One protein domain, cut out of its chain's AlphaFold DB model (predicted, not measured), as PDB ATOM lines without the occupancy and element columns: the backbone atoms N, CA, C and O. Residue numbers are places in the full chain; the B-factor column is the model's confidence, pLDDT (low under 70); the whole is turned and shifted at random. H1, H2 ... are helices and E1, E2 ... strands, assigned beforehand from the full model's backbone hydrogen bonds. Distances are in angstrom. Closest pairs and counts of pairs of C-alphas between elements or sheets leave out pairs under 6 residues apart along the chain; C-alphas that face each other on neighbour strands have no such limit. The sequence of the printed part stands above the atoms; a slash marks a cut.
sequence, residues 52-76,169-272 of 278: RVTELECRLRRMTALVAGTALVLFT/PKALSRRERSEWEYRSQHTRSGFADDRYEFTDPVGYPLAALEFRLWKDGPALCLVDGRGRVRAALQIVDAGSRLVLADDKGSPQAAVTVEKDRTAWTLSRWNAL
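What this domain is: This is residues 52 to 76 and 169 to 272 of the 278 residues of an uncharacterized protein of Candidatus Hydrogenedentes bacterium (UniProt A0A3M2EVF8). A single twisted wall of six antiparallel strands, E1 to E6, is built as one run of hairpins; a long helix, H1, only grazes the wall with residues 64 to 71, and its residues 52 to 63 stick out freely. A second, shorter helix, H2, is set well away from the wall, beyond the E1 edge, joined to it by a link that stands free over residues 187 to 190. The printed part has 129 residues with two named helices and then six named strands, in the order H1 H2 E1 E2 E3 E4 E5 E6, and the class is mixed, helices and strands. The whole is loose, with a radius of gyration of the C-alphas of 18.0 A and spans of 56 by 46 by 27 A.

How they stand to each other: H1, residues 52 to 76, is on the sheet but only grazes it, with 10 pairs of C-alphas within 10 A. It is near E4, residues 229 to 236, with 5 such pairs. H2, residues 174 to 186, is not on the sheet, and H1 and H2 are apart. In both helices every O i to N i+4 pair is within hydrogen-bond range. E1, residues 195 to 199, and E2, residues 205 to 214, form a hairpin at 164 degrees, with N 196 and O 209 2.9 A apart. E2 and E3, residues 217 to 224, form a hairpin at 166 degrees, with N 210 and O 221 at 2.8 A. E3 and E4 form a hairpin with N 220 and O 233 at 2.8 A. E4 and E5, residues 239 to 245, form a hairpin with N 234 and O 241 at 2.8 A. E5 and E6, residues 251 to 258, form a hairpin with N 242 and O 255 at 2.8 A. E1 to E6 make a meander, each strand the antiparallel neighbour of the one before; E1 and E6 are the edge strands. The sheet is twisted, with C-alphas up to 7.3 A off its best plane. E2 bends by 58 degrees at residue 211 and E4 by 50 degrees at residue 233.

Where its parts are: H1 is 35.9 A long and begins with C-alpha 52 at (-7.546, 40.359, 7.801). H2 is 18.4 A, E1 12.6 A, E2 23.6 A, E3 21.4 A, E4 17.6 A, E5 19.4 A and E6 19.0 A. E1 begins with C-alpha 195 at (-22.139, 16.276, 14.274), and E6 ends with C-alpha 258 at (-27.198, 43.904, 13.763).

The domain as a whole: The two farthest C-alphas, of Arg 174 and Asn 270, are 56.6 A apart. Residues 77 to 168 are not printed, and C-alphas 76 and 169 are 38.9 A apart across that cut. Of the links printed whole, H2 to E1 is short and the others are tight. Residues 259 to 272 hold no named element. Mean pLDDT of the printed part is 79.2; 43 residues are under 70, among them 56 to 76 and 183 to 193.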
ATOM      1  N   ARG A  52      -6.137  40.127   7.430       78.81
ATOM      2  CA  ARG A  52      -7.546  40.359   7.801       78.81
ATOM      3  C   ARG A  52      -8.348  39.067   7.921       78.81
ATOM      4  O   ARG A  52      -9.128  38.932   8.860       78.81
ATOM      5  N   VAL A  53      -8.140  38.105   7.019       75.50
ATOM      6  CA  VAL A  53      -8.791  36.784   7.099       75.50
ATOM      7  C   VAL A  53      -8.372  36.054   8.377       75.50
ATOM      8  O   VAL A  53      -9.228  35.584   9.123       75.50
ATOM      9  N   THR A  54      -7.076  36.045   8.690       77.31
ATOM     10  CA  THR A  54      -6.553  35.404   9.909       77.31
ATOM     11  C   THR A  54      -7.102  36.062  11.187       77.31
ATOM     12  O   THR A  54      -7.461  35.372  12.147       77.31
ATOM     13  N   GLU A  55      -7.217  37.396  11.210       76.81
ATOM     14  CA  GLU A  55      -7.833  38.124  12.328       76.81
ATOM     15  C   GLU A  55      -9.319  37.762  12.493       76.81
ATOM     16  O   GLU A  55      -9.775  37.508  13.615       76.81
ATOM     17  N   LEU A  56     -10.068  37.686  11.387       57.34
ATOM     18  CA  LEU A  56     -11.478  37.293  11.389       57.34
ATOM     19  C   LEU A  56     -11.672  35.859  11.887       57.34
ATOM     20  O   LEU A  56     -12.546  35.628  12.723       57.34
ATOM     21  N   GLU A  57     -10.834  34.911  11.466       62.09
ATOM     22  CA  GLU A  57     -10.873  33.537  11.977       62.09
ATOM     23  C   GLU A  57     -10.627  33.478  13.489       62.09
ATOM     24  O   GLU A  57     -11.323  32.761  14.216       62.09
ATOM     25  N   CYS A  58      -9.666  34.256  13.997       63.75
ATOM     26  CA  CYS A  58      -9.388  34.325  15.430       63.75
ATOM     27  C   CYS A  58     -10.554  34.931  16.219       63.75
ATOM     28  O   CYS A  58     -10.901  34.421  17.291       63.75
ATOM     29  N   ARG A  59     -11.186  35.990  15.699       67.00
ATOM     30  CA  ARG A  59     -12.388  36.586  16.302       67.00
ATOM     31  C   ARG A  59     -13.553  35.603  16.311       67.00
ATOM     32  O   ARG A  59     -14.181  35.435  17.356       67.00
ATOM     33  N   LEU A  60     -13.777  34.899  15.202       56.09
ATOM     34  CA  LEU A  60     -14.831  33.897  15.090       56.09
ATOM     35  C   LEU A  60     -14.627  32.767  16.103       56.09
ATOM     36  O   LEU A  60     -15.553  32.438  16.833       56.09
ATOM     37  N   ARG A  61     -13.404  32.237  16.250       60.56
ATOM     38  CA  ARG A  61     -13.106  31.200  17.257       60.56
ATOM     39  C   ARG A  61     -13.378  31.665  18.687       60.56
ATOM     40  O   ARG A  61     -13.934  30.900  19.474       60.56
ATOM     41  N   ARG A  62     -13.014  32.907  19.029       64.12
ATOM     42  CA  ARG A  62     -13.295  33.484  20.356       64.12
ATOM     43  C   ARG A  62     -14.793  33.654  20.592       64.12
ATOM     44  O   ARG A  62     -15.272  33.304  21.666       64.12
ATOM     45  N   MET A  63     -15.528  34.135  19.592       58.69
ATOM     46  CA  MET A  63     -16.985  34.256  19.660       58.69
ATOM     47  C   MET A  63     -17.663  32.894  19.789       58.69
ATOM     48  O   MET A  63     -18.518  32.736  20.650       58.69
ATOM     49  N   THR A  64     -17.253  31.889  19.012       56.38
ATOM     50  CA  THR A  64     -17.795  30.528  19.115       56.38
ATOM     51  C   THR A  64     -17.544  29.930  20.496       56.38
ATOM     52  O   THR A  64     -18.449  29.328  21.063       56.38
ATOM     53  N   ALA A  65     -16.355  30.128  21.075       54.09
ATOM     54  CA  ALA A  65     -16.060  29.680  22.437       54.09
ATOM     55  C   ALA A  65     -16.926  30.398  23.484       54.09
ATOM     56  O   ALA A  65     -17.446  29.756  24.396       54.09
ATOM     57  N   LEU A  66     -17.124  31.712  23.329       59.25
ATOM     58  CA  LEU A  66     -18.003  32.496  24.192       59.25
ATOM     59  C   LEU A  66     -19.446  31.992  24.095       59.25
ATOM     60  O   LEU A  66     -20.057  31.707  25.117       59.25
ATOM     61  N   VAL A  67     -19.962  31.803  22.878       65.62
ATOM     62  CA  VAL A  67     -21.329  31.326  22.650       65.62
ATOM     63  C   VAL A  67     -21.506  29.891  23.129       65.62
ATOM     64  O   VAL A  67     -22.531  29.601  23.728       65.62
ATOM     65  N   ALA A  68     -20.527  29.005  22.949       59.22
ATOM     66  CA  ALA A  68     -20.579  27.654  23.506       59.22
ATOM     67  C   ALA A  68     -20.617  27.680  25.043       59.22
ATOM     68  O   ALA A  68     -21.411  26.963  25.649       59.22
ATOM     69  N   GLY A  69     -19.819  28.547  25.676       61.22
ATOM     70  CA  GLY A  69     -19.851  28.756  27.124       61.22
ATOM     71  C   GLY A  69     -21.189  29.318  27.602       61.22
ATOM     72  O   GLY A  69     -21.780  28.798  28.545       61.22
ATOM     73  N   THR A  70     -21.722  30.332  26.920       57.59
ATOM     74  CA  THR A  70     -23.034  30.909  27.234       57.59
ATOM     75  C   THR A  70     -24.161  29.909  26.987       57.59
ATOM     76  O   THR A  70     -25.059  29.806  27.812       57.59
ATOM     77  N   ALA A  71     -24.109  29.127  25.909       58.62
ATOM     78  CA  ALA A  71     -25.080  28.079  25.613       58.62
ATOM     79  C   ALA A  71     -25.046  26.972  26.671       58.62
ATOM     80  O   ALA A  71     -26.103  26.503  27.077       58.62
ATOM     81  N   LEU A  72     -23.863  26.606  27.173       57.41
ATOM     82  CA  LEU A  72     -23.719  25.665  28.282       57.41
ATOM     83  C   LEU A  72     -24.361  26.214  29.566       57.41
ATOM     84  O   LEU A  72     -25.121  25.505  30.220       57.41
ATOM     85  N   VAL A  73     -24.118  27.487  29.893       56.91
ATOM     86  CA  VAL A  73     -24.745  28.152  31.049       56.91
ATOM     87  C   VAL A  73     -26.265  28.220  30.879       56.91
ATOM     88  O   VAL A  73     -27.012  27.841  31.780       56.91
ATOM     89  N   LEU A  74     -26.752  28.627  29.709       55.00
ATOM     90  CA  LEU A  74     -28.183  28.673  29.416       55.00
ATOM     91  C   LEU A  74     -28.821  27.282  29.466       55.00
ATOM     92  O   LEU A  74     -29.925  27.152  29.980       55.00
ATOM     93  N   PHE A  75     -28.122  26.241  29.014       54.62
ATOM     94  CA  PHE A  75     -28.574  24.856  29.127       54.62
ATOM     95  C   PHE A  75     -28.698  24.425  30.594       54.62
ATOM     96  O   PHE A  75     -29.717  23.851  30.977       54.62
ATOM     97  N   THR A  76     -27.718  24.764  31.442       51.72
ATOM     98  CA  THR A  76     -27.795  24.470  32.884       51.72
ATOM     99  C   THR A  76     -28.958  25.186  33.575       51.72
ATOM    100  O   THR A  76     -29.594  24.603  34.447       51.72
ATOM    101  N   PRO A 169      -0.874  10.209  10.091       53.00
ATOM    102  CA  PRO A 169      -1.140   9.270   9.004       53.00
ATOM    103  C   PRO A 169      -0.129   8.117   8.962       53.00
ATOM    104  O   PRO A 169      -0.426   7.040   8.434       53.00
ATOM    105  N   LYS A 170       1.064   8.314   9.542       75.75
ATOM    106  CA  LYS A 170       2.100   7.283   9.645       75.75
ATOM    107  C   LYS A 170       1.739   6.178  10.636       75.75
ATOM    108  O   LYS A 170       2.199   5.058  10.445       75.75
ATOM    109  N   ALA A 171       0.890   6.464  11.622       76.31
ATOM    110  CA  ALA A 171       0.425   5.495  12.615       76.31
ATOM    111  C   ALA A 171      -0.756   4.631  12.130       76.31
ATOM    112  O   ALA A 171      -1.119   3.670  12.803       76.31
ATOM    113  N   LEU A 172      -1.351   4.951  10.974       80.62
ATOM    114  CA  LEU A 172      -2.434   4.169  10.374       80.62
ATOM    115  C   LEU A 172      -1.900   2.918   9.674       80.62
ATOM    116  O   LEU A 172      -0.879   2.972   8.975       80.62
ATOM    117  N   SER A 173      -2.634   1.807   9.793       90.19
ATOM    118  CA  SER A 173      -2.401   0.637   8.948       90.19
ATOM    119  C   SER A 173      -2.599   0.992   7.471       90.19
ATOM    120  O   SER A 173      -3.259   1.972   7.118       90.19
ATOM    121  N   ARG A 174      -2.046   0.173   6.568       87.12
ATOM    122  CA  ARG A 174      -2.131   0.421   5.118       87.12
ATOM    123  C   ARG A 174      -3.584   0.545   4.632       87.12
ATOM    124  O   ARG A 174      -3.860   1.390   3.792       87.12
ATOM    125  N   ARG A 175      -4.505  -0.242   5.204       82.94
ATOM    126  CA  ARG A 175      -5.942  -0.202   4.888       82.94
ATOM    127  C   ARG A 175      -6.608   1.079   5.397       82.94
ATOM    128  O   ARG A 175      -7.305   1.739   4.636       82.94
ATOM    129  N   GLU A 176      -6.344   1.463   6.644       73.31
ATOM    130  CA  GLU A 176      -6.895   2.690   7.239       73.31
ATOM    131  C   GLU A 176      -6.364   3.952   6.548       73.31
ATOM    132  O   GLU A 176      -7.100   4.922   6.387       73.31
ATOM    133  N   ARG A 177      -5.104   3.936   6.096       86.00
ATOM    134  CA  ARG A 177      -4.512   5.040   5.334       86.00
ATOM    135  C   ARG A 177      -5.178   5.200   3.970       86.00
ATOM    136  O   ARG A 177      -5.534   6.316   3.617       86.00
ATOM    137  N   SER A 178      -5.414   4.107   3.242       78.12
ATOM    138  CA  SER A 178      -6.122   4.159   1.956       78.12
ATOM    139  C   SER A 178      -7.582   4.595   2.105       78.12
ATOM    140  O   SER A 178      -8.062   5.376   1.291       78.12
ATOM    141  N   GLU A 179      -8.286   4.169   3.160       69.88
ATOM    142  CA  GLU A 179      -9.639   4.664   3.459       69.88
ATOM    143  C   GLU A 179      -9.642   6.154   3.839       69.88
ATOM    144  O   GLU A 179     -10.534   6.900   3.425       69.88
ATOM    145  N   TRP A 180      -8.638   6.611   4.594       76.75
ATOM    146  CA  TRP A 180      -8.468   8.021   4.945       76.75
ATOM    147  C   TRP A 180      -8.147   8.892   3.719       76.75
ATOM    148  O   TRP A 180      -8.773   9.937   3.537       76.75
ATOM    149  N   GLU A 181      -7.234   8.458   2.846       77.19
ATOM    150  CA  GLU A 181      -6.876   9.147   1.596       77.19
ATOM    151  C   GLU A 181      -8.056   9.183   0.620       77.19
ATOM    152  O   GLU A 181      -8.367  10.240   0.070       77.19
ATOM    153  N   TYR A 182      -8.777   8.066   0.471       71.50
ATOM    154  CA  TYR A 182      -9.984   7.988  -0.351       71.50
ATOM    155  C   TYR A 182     -11.049   8.985   0.123       71.50
ATOM    156  O   TYR A 182     -11.556   9.771  -0.678       71.50
ATOM    157  N   ARG A 183     -11.339   9.028   1.430       56.47
ATOM    158  CA  ARG A 183     -12.303   9.980   2.007       56.47
ATOM    159  C   ARG A 183     -11.862  11.428   1.818       56.47
ATOM    160  O   ARG A 183     -12.667  12.239   1.381       56.47
ATOM    161  N   SER A 184     -10.587  11.721   2.064       57.00
ATOM    162  CA  SER A 184     -10.023  13.071   1.931       57.00
ATOM    163  C   SER A 184     -10.078  13.600   0.492       57.00
ATOM    164  O   SER A 184     -10.256  14.797   0.285       57.00
ATOM    165  N   GLN A 185      -9.960  12.718  -0.506       57.56
ATOM    166  CA  GLN A 185     -10.036  13.076  -1.928       57.56
ATOM    167  C   GLN A 185     -11.478  13.211  -2.450       57.56
ATOM    168  O   GLN A 185     -11.706  13.946  -3.410       57.56
ATOM    169  N   HIS A 186     -12.449  12.538  -1.822       42.50
ATOM    170  CA  HIS A 186     -13.850  12.520  -2.267       42.50
ATOM    171  C   HIS A 186     -14.773  13.465  -1.475       42.50
ATOM    172  O   HIS A 186     -15.879  13.754  -1.927       42.50
ATOM    173  N   THR A 187     -14.323  14.053  -0.363       45.94
ATOM    174  CA  THR A 187     -14.976  15.221   0.258       45.94
ATOM    175  C   THR A 187     -14.602  16.509  -0.478       45.94
ATOM    176  O   THR A 187     -13.831  17.329   0.015       45.94
ATOM    177  N   ARG A 188     -15.149  16.706  -1.684       37.34
ATOM    178  CA  ARG A 188     -14.938  17.926  -2.490       37.34
ATOM    179  C   ARG A 188     -15.839  19.120  -2.110       37.34
ATOM    180  O   ARG A 188     -15.791  20.142  -2.782       37.34
ATOM    181  N   SER A 189     -16.572  19.050  -0.993       38.66
ATOM    182  CA  SER A 189     -17.121  20.221  -0.279       38.66
ATOM    183  C   SER A 189     -16.943  20.029   1.236       38.66
ATOM    184  O   SER A 189     -17.709  19.323   1.891       38.66
ATOM    185  N   GLY A 190     -15.860  20.587   1.775       42.78
ATOM    186  CA  GLY A 190     -15.252  20.218   3.060       42.78
ATOM    187  C   GLY A 190     -15.935  20.705   4.343       42.78
ATOM    188  O   GLY A 190     -15.243  21.229   5.207       42.78
ATOM    189  N   PHE A 191     -17.248  20.510   4.494       47.50
ATOM    190  CA  PHE A 191     -17.966  20.756   5.761       47.50
ATOM    191  C   PHE A 191     -19.026  19.692   6.101       47.50
ATOM    192  O   PHE A 191     -19.853  19.904   6.984       47.50
ATOM    193  N   ALA A 192     -19.026  18.552   5.407       49.62
ATOM    194  CA  ALA A 192     -20.013  17.502   5.635       49.62
ATOM    195  C   ALA A 192     -19.773  16.794   6.987       49.62
ATOM    196  O   ALA A 192     -18.778  16.093   7.162       49.62
ATOM    197  N   ASP A 193     -20.721  16.978   7.907       64.31
ATOM    198  CA  ASP A 193     -21.000  16.149   9.087       64.31
ATOM    199  C   ASP A 193     -20.083  16.252  10.315       64.31
ATOM    200  O   ASP A 193     -19.812  15.258  10.999       64.31
ATOM    201  N   ASP A 194     -19.712  17.472  10.707       84.81
ATOM    202  CA  ASP A 194     -19.313  17.724  12.098       84.81
ATOM    203  C   ASP A 194     -20.568  17.740  12.998       84.81
ATOM    204  O   ASP A 194     -21.100  18.788  13.376       84.81
ATOM    205  N   ARG A 195     -21.068  16.536  13.304       91.81
ATOM    206  CA  ARG A 195     -22.139  16.276  14.274       91.81
ATOM    207  C   ARG A 195     -21.550  15.696  15.557       91.81
ATOM    208  O   ARG A 195     -20.871  14.669  15.538       91.81
ATOM    209  N   TYR A 196     -21.845  16.340  16.679       93.56
ATOM    210  CA  TYR A 196     -21.449  15.898  18.015       93.56
ATOM    211  C   TYR A 196     -22.682  15.456  18.786       93.56
ATOM    212  O   TYR A 196     -23.526  16.283  19.110       93.56
ATOM    213  N   GLU A 197     -22.793  14.167  19.081       95.38
ATOM    214  CA  GLU A 197     -23.952  13.612  19.777       95.38
ATOM    215  C   GLU A 197     -23.735  13.555  21.291       95.38
ATOM    216  O   GLU A 197     -22.648  13.250  21.779       95.38
ATOM    217  N   PHE A 198     -24.803  13.826  22.032       92.12
ATOM    218  CA  PHE A 198     -24.896  13.665  23.473       92.12
ATOM    219  C   PHE A 198     -25.897  12.547  23.728       92.12
ATOM    220  O   PHE A 198     -27.080  12.701  23.425       92.12
ATOM    221  N   THR A 199     -25.429  11.425  24.262       94.31
ATOM    222  CA  THR A 199     -26.263  10.266  24.580       94.31
ATOM    223  C   THR A 199     -26.407  10.084  26.086       94.31
ATOM    224  O   THR A 199     -25.577  10.549  26.872       94.31
ATOM    225  N   ASP A 200     -27.481   9.424  26.503       93.12
ATOM    226  CA  ASP A 200     -27.624   8.944  27.873       93.12
ATOM    227  C   ASP A 200     -26.719   7.710  28.132       93.12
ATOM    228  O   ASP A 200     -26.083   7.196  27.206       93.12
ATOM    229  N   PRO A 201     -26.632   7.195  29.375       94.44
ATOM    230  CA  PRO A 201     -25.815   6.016  29.682       94.44
ATOM    231  C   PRO A 201     -26.226   4.724  28.959       94.44
ATOM    232  O   PRO A 201     -25.433   3.785  28.920       94.44
ATOM    233  N   VAL A 202     -27.452   4.653  28.431       93.81
ATOM    234  CA  VAL A 202     -27.985   3.504  27.680       93.81
ATOM    235  C   VAL A 202     -27.724   3.667  26.173       93.81
ATOM    236  O   VAL A 202     -27.875   2.718  25.409       93.81
ATOM    237  N   GLY A 203     -27.263   4.844  25.743       92.00
ATOM    238  CA  GLY A 203     -26.946   5.166  24.356       92.00
ATOM    239  C   GLY A 203     -28.072   5.880  23.606       92.00
ATOM    240  O   GLY A 203     -27.945   6.078  22.400       92.00
ATOM    241  N   TYR A 204     -29.152   6.298  24.273       90.75
ATOM    242  CA  TYR A 204     -30.206   7.071  23.617       90.75
ATOM    243  C   TYR A 204     -29.735   8.501  23.335       90.75
ATOM    244  O   TYR A 204     -29.212   9.154  24.240       90.75
ATOM    245  N   PRO A 205     -29.934   9.031  22.113       92.56
ATOM    246  CA  PRO A 205     -29.556  10.399  21.788       92.56
ATOM    247  C   PRO A 205     -30.434  11.383  22.568       92.56
ATOM    248  O   PRO A 205     -31.658  11.372  22.457       92.56
ATOM    249  N   LEU A 206     -29.803  12.252  23.354       94.69
ATOM    250  CA  LEU A 206     -30.451  13.337  24.091       94.69
ATOM    251  C   LEU A 206     -30.448  14.624  23.272       94.69
ATOM    252  O   LEU A 206     -31.468  15.308  23.164       94.69
ATOM    253  N   ALA A 207     -29.298  14.939  22.682       95.44
ATOM    254  CA  ALA A 207     -29.106  16.100  21.834       95.44
ATOM    255  C   ALA A 207     -27.942  15.871  20.869       95.44
ATOM    256  O   ALA A 207     -27.133  14.966  21.068       95.44
ATOM    257  N   ALA A 208     -27.810  16.717  19.856       96.12
ATOM    258  CA  ALA A 208     -26.584  16.827  19.086       96.12
ATOM    259  C   ALA A 208     -26.274  18.287  18.752       96.12
ATOM    260  O   ALA A 208     -27.174  19.118  18.633       96.12
ATOM    261  N   LEU A 209     -24.991  18.600  18.618       96.75
ATOM    262  CA  LEU A 209     -24.519  19.851  18.048       96.75
ATOM    263  C   LEU A 209     -24.176  19.597  16.580       96.75
ATOM    264  O   LEU A 209     -23.333  18.753  16.283       96.75
ATOM    265  N   GLU A 210     -24.836  20.307  15.677       95.94
ATOM    266  CA  GLU A 210     -24.698  20.142  14.233       95.94
ATOM    267  C   GLU A 210     -24.334  21.467  13.576       95.94
ATOM    268  O   GLU A 210     -24.951  22.498  13.849       95.94
ATOM    269  N   PHE A 211     -23.370  21.439  12.661       95.44
ATOM    270  CA  PHE A 211     -23.162  22.544  11.735       95.44
ATOM    271  C   PHE A 211     -24.079  22.367  10.519       95.44
ATOM    272  O   PHE A 211     -24.044  21.331   9.858       95.44
ATOM    273  N   ARG A 212     -24.918  23.362  10.221       94.31
ATOM    274  CA  ARG A 212     -25.835  23.360   9.073       94.31
ATOM    275  C   ARG A 212     -25.589  24.586   8.207       94.31
ATOM    276  O   ARG A 212     -25.302  25.664   8.717       94.31
ATOM    277  N   LEU A 213     -25.733  24.430   6.895       92.81
ATOM    278  CA  LEU A 213     -25.730  25.551   5.960       92.81
ATOM    279  C   LEU A 213     -27.175  25.847   5.562       92.81
ATOM    280  O   LEU A 213     -27.829  25.005   4.949       92.81
ATOM    281  N   TRP A 214     -27.685  27.013   5.945       90.62
ATOM    282  CA  TRP A 214     -29.010  27.477   5.538       90.62
ATOM    283  C   TRP A 214     -28.907  28.479   4.406       90.62
ATOM    284  O   TRP A 214     -27.825  28.978   4.093       90.62
ATOM    285  N   LYS A 215     -30.058  28.802   3.810       91.19
ATOM    286  CA  LYS A 215     -30.130  29.784   2.727       91.19
ATOM    287  C   LYS A 215     -29.554  31.138   3.144       91.19
ATOM    288  O   LYS A 215     -28.884  31.779   2.344       91.19
ATOM    289  N   ASP A 216     -29.792  31.537   4.391       90.56
ATOM    290  CA  ASP A 216     -29.365  32.843   4.900       90.56
ATOM    291  C   ASP A 216     -27.944  32.818   5.495       90.56
ATOM    292  O   ASP A 216     -27.459  33.849   5.951       90.56
ATOM    293  N   GLY A 217     -27.278  31.655   5.512       93.06
ATOM    294  CA  GLY A 217     -25.906  31.507   5.993       93.06
ATOM    295  C   GLY A 217     -25.671  30.276   6.877       93.06
ATOM    296  O   GLY A 217     -26.589  29.488   7.133       93.06
ATOM    297  N   PRO A 218     -24.427  30.073   7.345       95.69
ATOM    298  CA  PRO A 218     -24.079  28.976   8.239       95.69
ATOM    299  C   PRO A 218     -24.724  29.130   9.623       95.69
ATOM    300  O   PRO A 218     -24.851  30.234  10.164       95.69
ATOM    301  N   ALA A 219     -25.082  27.996  10.222       96.31
ATOM    302  CA  ALA A 219     -25.688  27.906  11.540       96.31
ATOM    303  C   ALA A 219     -25.075  26.769  12.368       96.31
ATOM    304  O   ALA A 219     -24.889  25.652  11.888       96.31
ATOM    305  N   LEU A 220     -24.826  27.038  13.648       96.50
ATOM    306  CA  LEU A 220     -24.538  26.023  14.656       96.50
ATOM    307  C   LEU A 220     -25.835  25.692  15.401       96.50
ATOM    308  O   LEU A 220     -26.385  26.539  16.104       96.50
ATOM    309  N   CYS A 221     -26.329  24.470  15.237       96.75
ATOM    310  CA  CYS A 221     -27.622  24.024  15.734       96.75
ATOM    311  C   CYS A 221     -27.454  23.056  16.909       96.75
ATOM    312  O   CYS A 221     -26.723  22.078  16.807       96.75
ATOM    313  N   LEU A 222     -28.186  23.287  17.996       97.25
ATOM    314  CA  LEU A 222     -28.469  22.277  19.009       97.25
ATOM    315  C   LEU A 222     -29.777  21.584  18.624       97.25
ATOM    316  O   LEU A 222     -30.838  22.213  18.640       97.25
ATOM    317  N   VAL A 223     -29.705  20.305  18.276       96.75
ATOM    318  CA  VAL A 223     -30.862  19.461  17.963       96.75
ATOM    319  C   VAL A 223     -31.160  18.522  19.125       96.75
ATOM    320  O   VAL A 223     -30.249  18.131  19.847       96.75
ATOM    321  N   ASP A 224     -32.424  18.169  19.333       96.31
ATOM    322  CA  ASP A 224     -32.808  17.152  20.317       96.31
ATOM    323  C   ASP A 224     -32.612  15.721  19.782       96.31
ATOM    324  O   ASP A 224     -32.291  15.507  18.613       96.31
ATOM    325  N   GLY A 225     -32.859  14.719  20.629       94.00
ATOM    326  CA  GLY A 225     -32.830  13.301  20.250       94.00
ATOM    327  C   GLY A 225     -33.789  12.892  19.122       94.00
ATOM    328  O   GLY A 225     -33.670  11.795  18.584       94.00
ATOM    329  N   ARG A 226     -34.736  13.761  18.737       94.81
ATOM    330  CA  ARG A 226     -35.647  13.576  17.594       94.81
ATOM    331  C   ARG A 226     -35.183  14.342  16.349       94.81
ATOM    332  O   ARG A 226     -35.923  14.393  15.369       94.81
ATOM    333  N   GLY A 227     -34.002  14.961  16.387       94.31
ATOM    334  CA  GLY A 227     -33.437  15.758  15.298       94.31
ATOM    335  C   GLY A 227     -34.066  17.145  15.128       94.31
ATOM    336  O   GLY A 227     -33.818  17.805  14.117       94.31
ATOM    337  N   ARG A 228     -34.885  17.609  16.082       95.81
ATOM    338  CA  ARG A 228     -35.538  18.926  16.017       95.81
ATOM    339  C   ARG A 228     -34.607  19.986  16.577       95.81
ATOM    340  O   ARG A 228     -34.079  19.827  17.676       95.81
ATOM    341  N   VAL A 229     -34.442  21.087  15.851       96.06
ATOM    342  CA  VAL A 229     -33.634  22.226  16.305       96.06
ATOM    343  C   VAL A 229     -34.287  22.854  17.537       96.06
ATOM    344  O   VAL A 229     -35.465  23.198  17.503       96.06
ATOM    345  N   ARG A 230     -33.515  22.999  18.616       96.88
ATOM    346  CA  ARG A 230     -33.914  23.643  19.882       96.88
ATOM    347  C   ARG A 230     -33.257  24.991  20.078       96.88
ATOM    348  O   ARG A 230     -33.873  25.905  20.618       96.88
ATOM    349  N   ALA A 231     -32.028  25.119  19.602       96.81
ATOM    350  CA  ALA A 231     -31.354  26.395  19.501       96.81
ATOM    351  C   ALA A 231     -30.516  26.440  18.224       96.81
ATOM    352  O   ALA A 231     -29.971  25.419  17.809       96.81
ATOM    353  N   ALA A 232     -30.394  27.611  17.615       96.94
ATOM    354  CA  ALA A 232     -29.496  27.824  16.490       96.94
ATOM    355  C   ALA A 232     -28.788  29.167  16.627       96.94
ATOM    356  O   ALA A 232     -29.441  30.196  16.794       96.94
ATOM    357  N   LEU A 233     -27.460  29.151  16.543       96.75
ATOM    358  CA  LEU A 233     -26.653  30.346  16.345       96.75
ATOM    359  C   LEU A 233     -26.358  30.477  14.854       96.75
ATOM    360  O   LEU A 233     -25.609  29.676  14.300       96.75
ATOM    361  N   GLN A 234     -26.927  31.490  14.224       96.12
ATOM    362  CA  GLN A 234     -26.795  31.758  12.804       96.12
ATOM    363  C   GLN A 234     -25.959  33.015  12.566       96.12
ATOM    364  O   GLN A 234     -26.058  33.995  13.310       96.12
ATOM    365  N   ILE A 235     -25.161  32.994  11.504       93.94
ATOM    366  CA  ILE A 235     -24.491  34.176  10.966       93.94
ATOM    367  C   ILE A 235     -25.145  34.473   9.618       93.94
ATOM    368  O   ILE A 235     -25.099  33.632   8.725       93.94
ATOM    369  N   VAL A 236     -25.774  35.640   9.505       93.12
ATOM    370  CA  VAL A 236     -26.450  36.131   8.296       93.12
ATOM    371  C   VAL A 236     -25.832  37.460   7.859       93.12
ATOM    372  O   VAL A 236     -25.135  38.109   8.637       93.12
ATOM    373  N   ASP A 237     -26.122  37.918   6.643       91.31
ATOM    374  CA  ASP A 237     -25.568  39.182   6.124       91.31
ATOM    375  C   ASP A 237     -25.919  40.401   6.999       91.31
ATOM    376  O   ASP A 237     -25.116  41.321   7.153       91.31
ATOM    377  N   ALA A 238     -27.102  40.390   7.620       90.88
ATOM    378  CA  ALA A 238     -27.553  41.447   8.525       90.88
ATOM    379  C   ALA A 238     -26.854  41.429   9.903       90.88
ATOM    380  O   ALA A 238     -26.913  42.423  10.631       90.88
ATOM    381  N   GLY A 239     -26.197  40.323  10.276       92.25
ATOM    382  CA  GLY A 239     -25.545  40.162  11.574       92.25
ATOM    383  C   GLY A 239     -25.599  38.739  12.134       92.25
ATOM    384  O   GLY A 239     -25.730  37.757  11.411       92.25
ATOM    385  N   SER A 240     -25.486  38.608  13.454       94.25
ATOM    386  CA  SER A 240     -25.574  37.302  14.127       94.25
ATOM    387  C   SER A 240     -26.907  37.149  14.843       94.25
ATOM    388  O   SER A 240     -27.459  38.126  15.348       94.25
ATOM    389  N   ARG A 241     -27.440  35.929  14.887       94.56
ATOM    390  CA  ARG A 241     -28.745  35.653  15.481       94.56
ATOM    391  C   ARG A 241     -28.733  34.361  16.282       94.56
ATOM    392  O   ARG A 241     -28.327  33.322  15.778       94.56
ATOM    393  N   LEU A 242     -29.228  34.414  17.513       95.19
ATOM    394  CA  LEU A 242     -29.549  33.245  18.325       95.19
ATOM    395  C   LEU A 242     -31.056  33.012  18.279       95.19
ATOM    396  O   LEU A 242     -31.834  33.911  18.588       95.19
ATOM    397  N   VAL A 243     -31.474  31.809  17.910       95.38
ATOM    398  CA  VAL A 243     -32.878  31.395  17.850       95.38
ATOM    399  C   VAL A 243     -33.110  30.284  18.858       95.38
ATOM    400  O   VAL A 243     -32.325  29.344  18.898       95.38
ATOM    401  N   LEU A 244     -34.183  30.375  19.642       95.62
ATOM    402  CA  LEU A 244     -34.659  29.315  20.531       95.62
ATOM    403  C   LEU A 244     -35.998  28.800  20.012       95.62
ATOM    404  O   LEU A 244     -36.873  29.605  19.692       95.62
ATOM    405  N   ALA A 245     -36.162  27.484  19.940       95.25
ATOM    406  CA  ALA A 245     -37.343  26.826  19.399       95.25
ATOM    407  C   ALA A 245     -37.993  25.867  20.401       95.25
ATOM    408  O   ALA A 245     -37.338  25.308  21.282       95.25
ATOM    409  N   ASP A 246     -39.307  25.702  20.260       94.62
ATOM    410  CA  ASP A 246     -40.111  24.805  21.083       94.62
ATOM    411  C   ASP A 246     -39.895  23.320  20.740       94.62
ATOM    412  O   ASP A 246     -39.008  22.925  19.982       94.62
ATOM    413  N   ASP A 247     -40.722  22.459  21.332       94.62
ATOM    414  CA  ASP A 247     -40.727  21.017  21.102       94.62
ATOM    415  C   ASP A 247     -41.167  20.571  19.723       94.62
ATOM    416  O   ASP A 247     -40.828  19.462  19.305       94.62
ATOM    417  N   LYS A 248     -41.832  21.442  18.978       94.25
ATOM    418  CA  LYS A 248     -42.196  21.226  17.582       94.25
ATOM    419  C   LYS A 248     -41.150  21.809  16.633       94.25
ATOM    420  O   LYS A 248     -41.344  21.728  15.424       94.25
ATOM    421  N   GLY A 249     -40.056  22.372  17.154       91.75
ATOM    422  CA  GLY A 249     -39.038  23.059  16.365       91.75
ATOM    423  C   GLY A 249     -39.516  24.404  15.816       91.75
ATOM    424  O   GLY A 249     -38.916  24.916  14.877       91.75
ATOM    425  N   SER A 250     -40.596  24.977  16.361       91.25
ATOM    426  CA  SER A 250     -41.041  26.328  16.010       91.25
ATOM    427  C   SER A 250     -40.314  27.347  16.891       91.25
ATOM    428  O   SER A 250     -40.403  27.258  18.117       91.25
ATOM    429  N   PRO A 251     -39.574  28.307  16.311       92.44
ATOM    430  CA  PRO A 251     -38.951  29.367  17.087       92.44
ATOM    431  C   PRO A 251     -39.919  30.124  18.006       92.44
ATOM    432  O   PRO A 251     -41.016  30.515  17.626       92.44
ATOM    433  N   GLN A 252     -39.491  30.350  19.240       93.88
ATOM    434  CA  GLN A 252     -40.247  31.051  20.278       93.88
ATOM    435  C   GLN A 252     -39.613  32.395  20.626       93.88
ATOM    436  O   GLN A 252     -40.313  33.355  20.945       93.88
ATOM    437  N   ALA A 253     -38.288  32.472  20.525       92.50
ATOM    438  CA  ALA A 253     -37.526  33.679  20.777       92.50
ATOM    439  C   ALA A 253     -36.353  33.770  19.802       92.50
ATOM    440  O   ALA A 253     -35.784  32.757  19.384       92.50
ATOM    441  N   ALA A 254     -35.976  34.998  19.469       93.12
ATOM    442  CA  ALA A 254     -34.725  35.280  18.798       93.12
ATOM    443  C   ALA A 254     -34.049  36.482  19.449       93.12
ATOM    444  O   ALA A 254     -34.720  37.390  19.932       93.12
ATOM    445  N   VAL A 255     -32.722  36.458  19.446       92.88
ATOM    446  CA  VAL A 255     -31.861  37.588  19.772       92.88
ATOM    447  C   VAL A 255     -31.004  37.838  18.546       92.88
ATOM    448  O   VAL A 255     -30.266  36.950  18.124       92.88
ATOM    449  N   THR A 256     -31.108  39.030  17.976       92.50
ATOM    450  CA  THR A 256     -30.316  39.441  16.815       92.50
ATOM    451  C   THR A 256     -29.352  40.538  17.236       92.50
ATOM    452  O   THR A 256     -29.704  41.398  18.037       92.50
ATOM    453  N   VAL A 257     -28.139  40.500  16.697       91.06
ATOM    454  CA  VAL A 257     -27.152  41.573  16.793       91.06
ATOM    455  C   VAL A 257     -26.892  42.060  15.377       91.06
ATOM    456  O   VAL A 257     -26.305  41.326  14.580       91.06
ATOM    457  N   GLU A 258     -27.354  43.270  15.071       90.88
ATOM    458  CA  GLU A 258     -27.198  43.904  13.763       90.88
ATOM    459  C   GLU A 258     -25.907  44.724  13.707       90.88
ATOM    460  O   GLU A 258     -25.422  45.233  14.720       90.88
ATOM    461  N   LYS A 259     -25.349  44.878  12.504       85.00
ATOM    462  CA  LYS A 259     -24.094  45.613  12.286       85.00
ATOM    463  C   LYS A 259     -24.146  47.060  12.791       85.00
ATOM    464  O   LYS A 259     -23.183  47.535  13.388       85.00
ATOM    465  N   ASP A 260     -25.271  47.731  12.560       85.56
ATOM    466  CA  ASP A 260     -25.401  49.173  12.788       85.56
ATOM    467  C   ASP A 260     -26.136  49.499  14.096       85.56
ATOM    468  O   ASP A 260     -26.277  50.666  14.468       85.56
ATOM    469  N   ARG A 261     -26.625  48.472  14.804       72.00
ATOM    470  CA  ARG A 261     -27.369  48.616  16.055       72.00
ATOM    471  C   ARG A 261     -27.086  47.435  16.973       72.00
ATOM    472  O   ARG A 261     -27.491  46.309  16.698       72.00
ATOM    473  N   THR A 262     -26.521  47.713  18.146       63.19
ATOM    474  CA  THR A 262     -26.508  46.778  19.284       63.19
ATOM    475  C   THR A 262     -27.905  46.705  19.920       63.19
ATOM    476  O   THR A 262     -28.079  46.922  21.118       63.19
ATOM    477  N   ALA A 263     -28.937  46.491  19.106       63.03
ATOM    478  CA  ALA A 263     -30.315  46.389  19.552       63.03
ATOM    479  C   ALA A 263     -30.637  44.920  19.821       63.03
ATOM    480  O   ALA A 263     -30.622  44.092  18.917       63.03
ATOM    481  N   TRP A 264     -30.940  44.604  21.078       66.00
ATOM    482  CA  TRP A 264     -31.452  43.295  21.461       66.00
ATOM    483  C   TRP A 264     -32.947  43.271  21.162       66.00
ATOM    484  O   TRP A 264     -33.765  43.648  22.000       66.00
ATOM    485  N   THR A 265     -33.318  42.865  19.952       68.12
ATOM    486  CA  THR A 265     -34.734  42.720  19.606       68.12
ATOM    487  C   THR A 265     -35.213  41.341  20.035       68.12
ATOM    488  O   THR A 265     -34.913  40.350  19.374       68.12
ATOM    489  N   LEU A 266     -35.980  41.270  21.128       70.81
ATOM    490  CA  LEU A 266     -36.747  40.073  21.468       70.81
ATOM    491  C   LEU A 266     -38.014  40.051  20.610       70.81
ATOM    492  O   LEU A 266     -39.057  40.586  20.982       70.81
ATOM    493  N   SER A 267     -37.925  39.455  19.428       70.62
ATOM    494  CA  SER A 267     -39.085  39.303  18.555       70.62
ATOM    495  C   SER A 267     -39.872  38.046  18.926       70.62
ATOM    496  O   SER A 267     -39.334  36.936  18.866       70.62
ATOM    497  N   ARG A 268     -41.158  38.206  19.258       62.81
ATOM    498  CA  ARG A 268     -42.110  37.087  19.297       62.81
ATOM    499  C   ARG A 268     -42.383  36.613  17.862       62.81
ATOM    500  O   ARG A 268     -42.416  37.418  16.935       62.81
ATOM    501  N   TRP A 269     -42.571  35.304  17.719       60.94
ATOM    502  CA  TRP A 269     -42.634  34.482  16.497       60.94
ATOM    503  C   TRP A 269     -43.160  35.103  15.187       60.94
ATOM    504  O   TRP A 269     -42.632  34.773  14.129       60.94
ATOM    505  N   ASN A 270     -44.135  36.013  15.215       58.09
ATOM    506  CA  ASN A 270     -44.749  36.557  13.995       58.09
ATOM    507  C   ASN A 270     -43.755  37.273  13.055       58.09
ATOM    508  O   ASN A 270     -44.042  37.426  11.877       58.09
ATOM    509  N   ALA A 271     -42.573  37.668  13.538       55.84
ATOM    510  CA  ALA A 271     -41.527  38.277  12.710       55.84
ATOM    511  C   ALA A 271     -40.611  37.269  11.972       55.84
ATOM    512  O   ALA A 271     -39.699  37.688  11.264       55.84
ATOM    513  N   LEU A 272     -40.793  35.951  12.151       58.12
ATOM    514  CA  LEU A 272     -39.825  34.918  11.742       58.12
ATOM    515  C   LEU A 272     -40.322  33.954  10.651       58.12
ATOM    516  O   LEU A 272     -39.750  32.875  10.489       58.12
TER     517      LEU A 272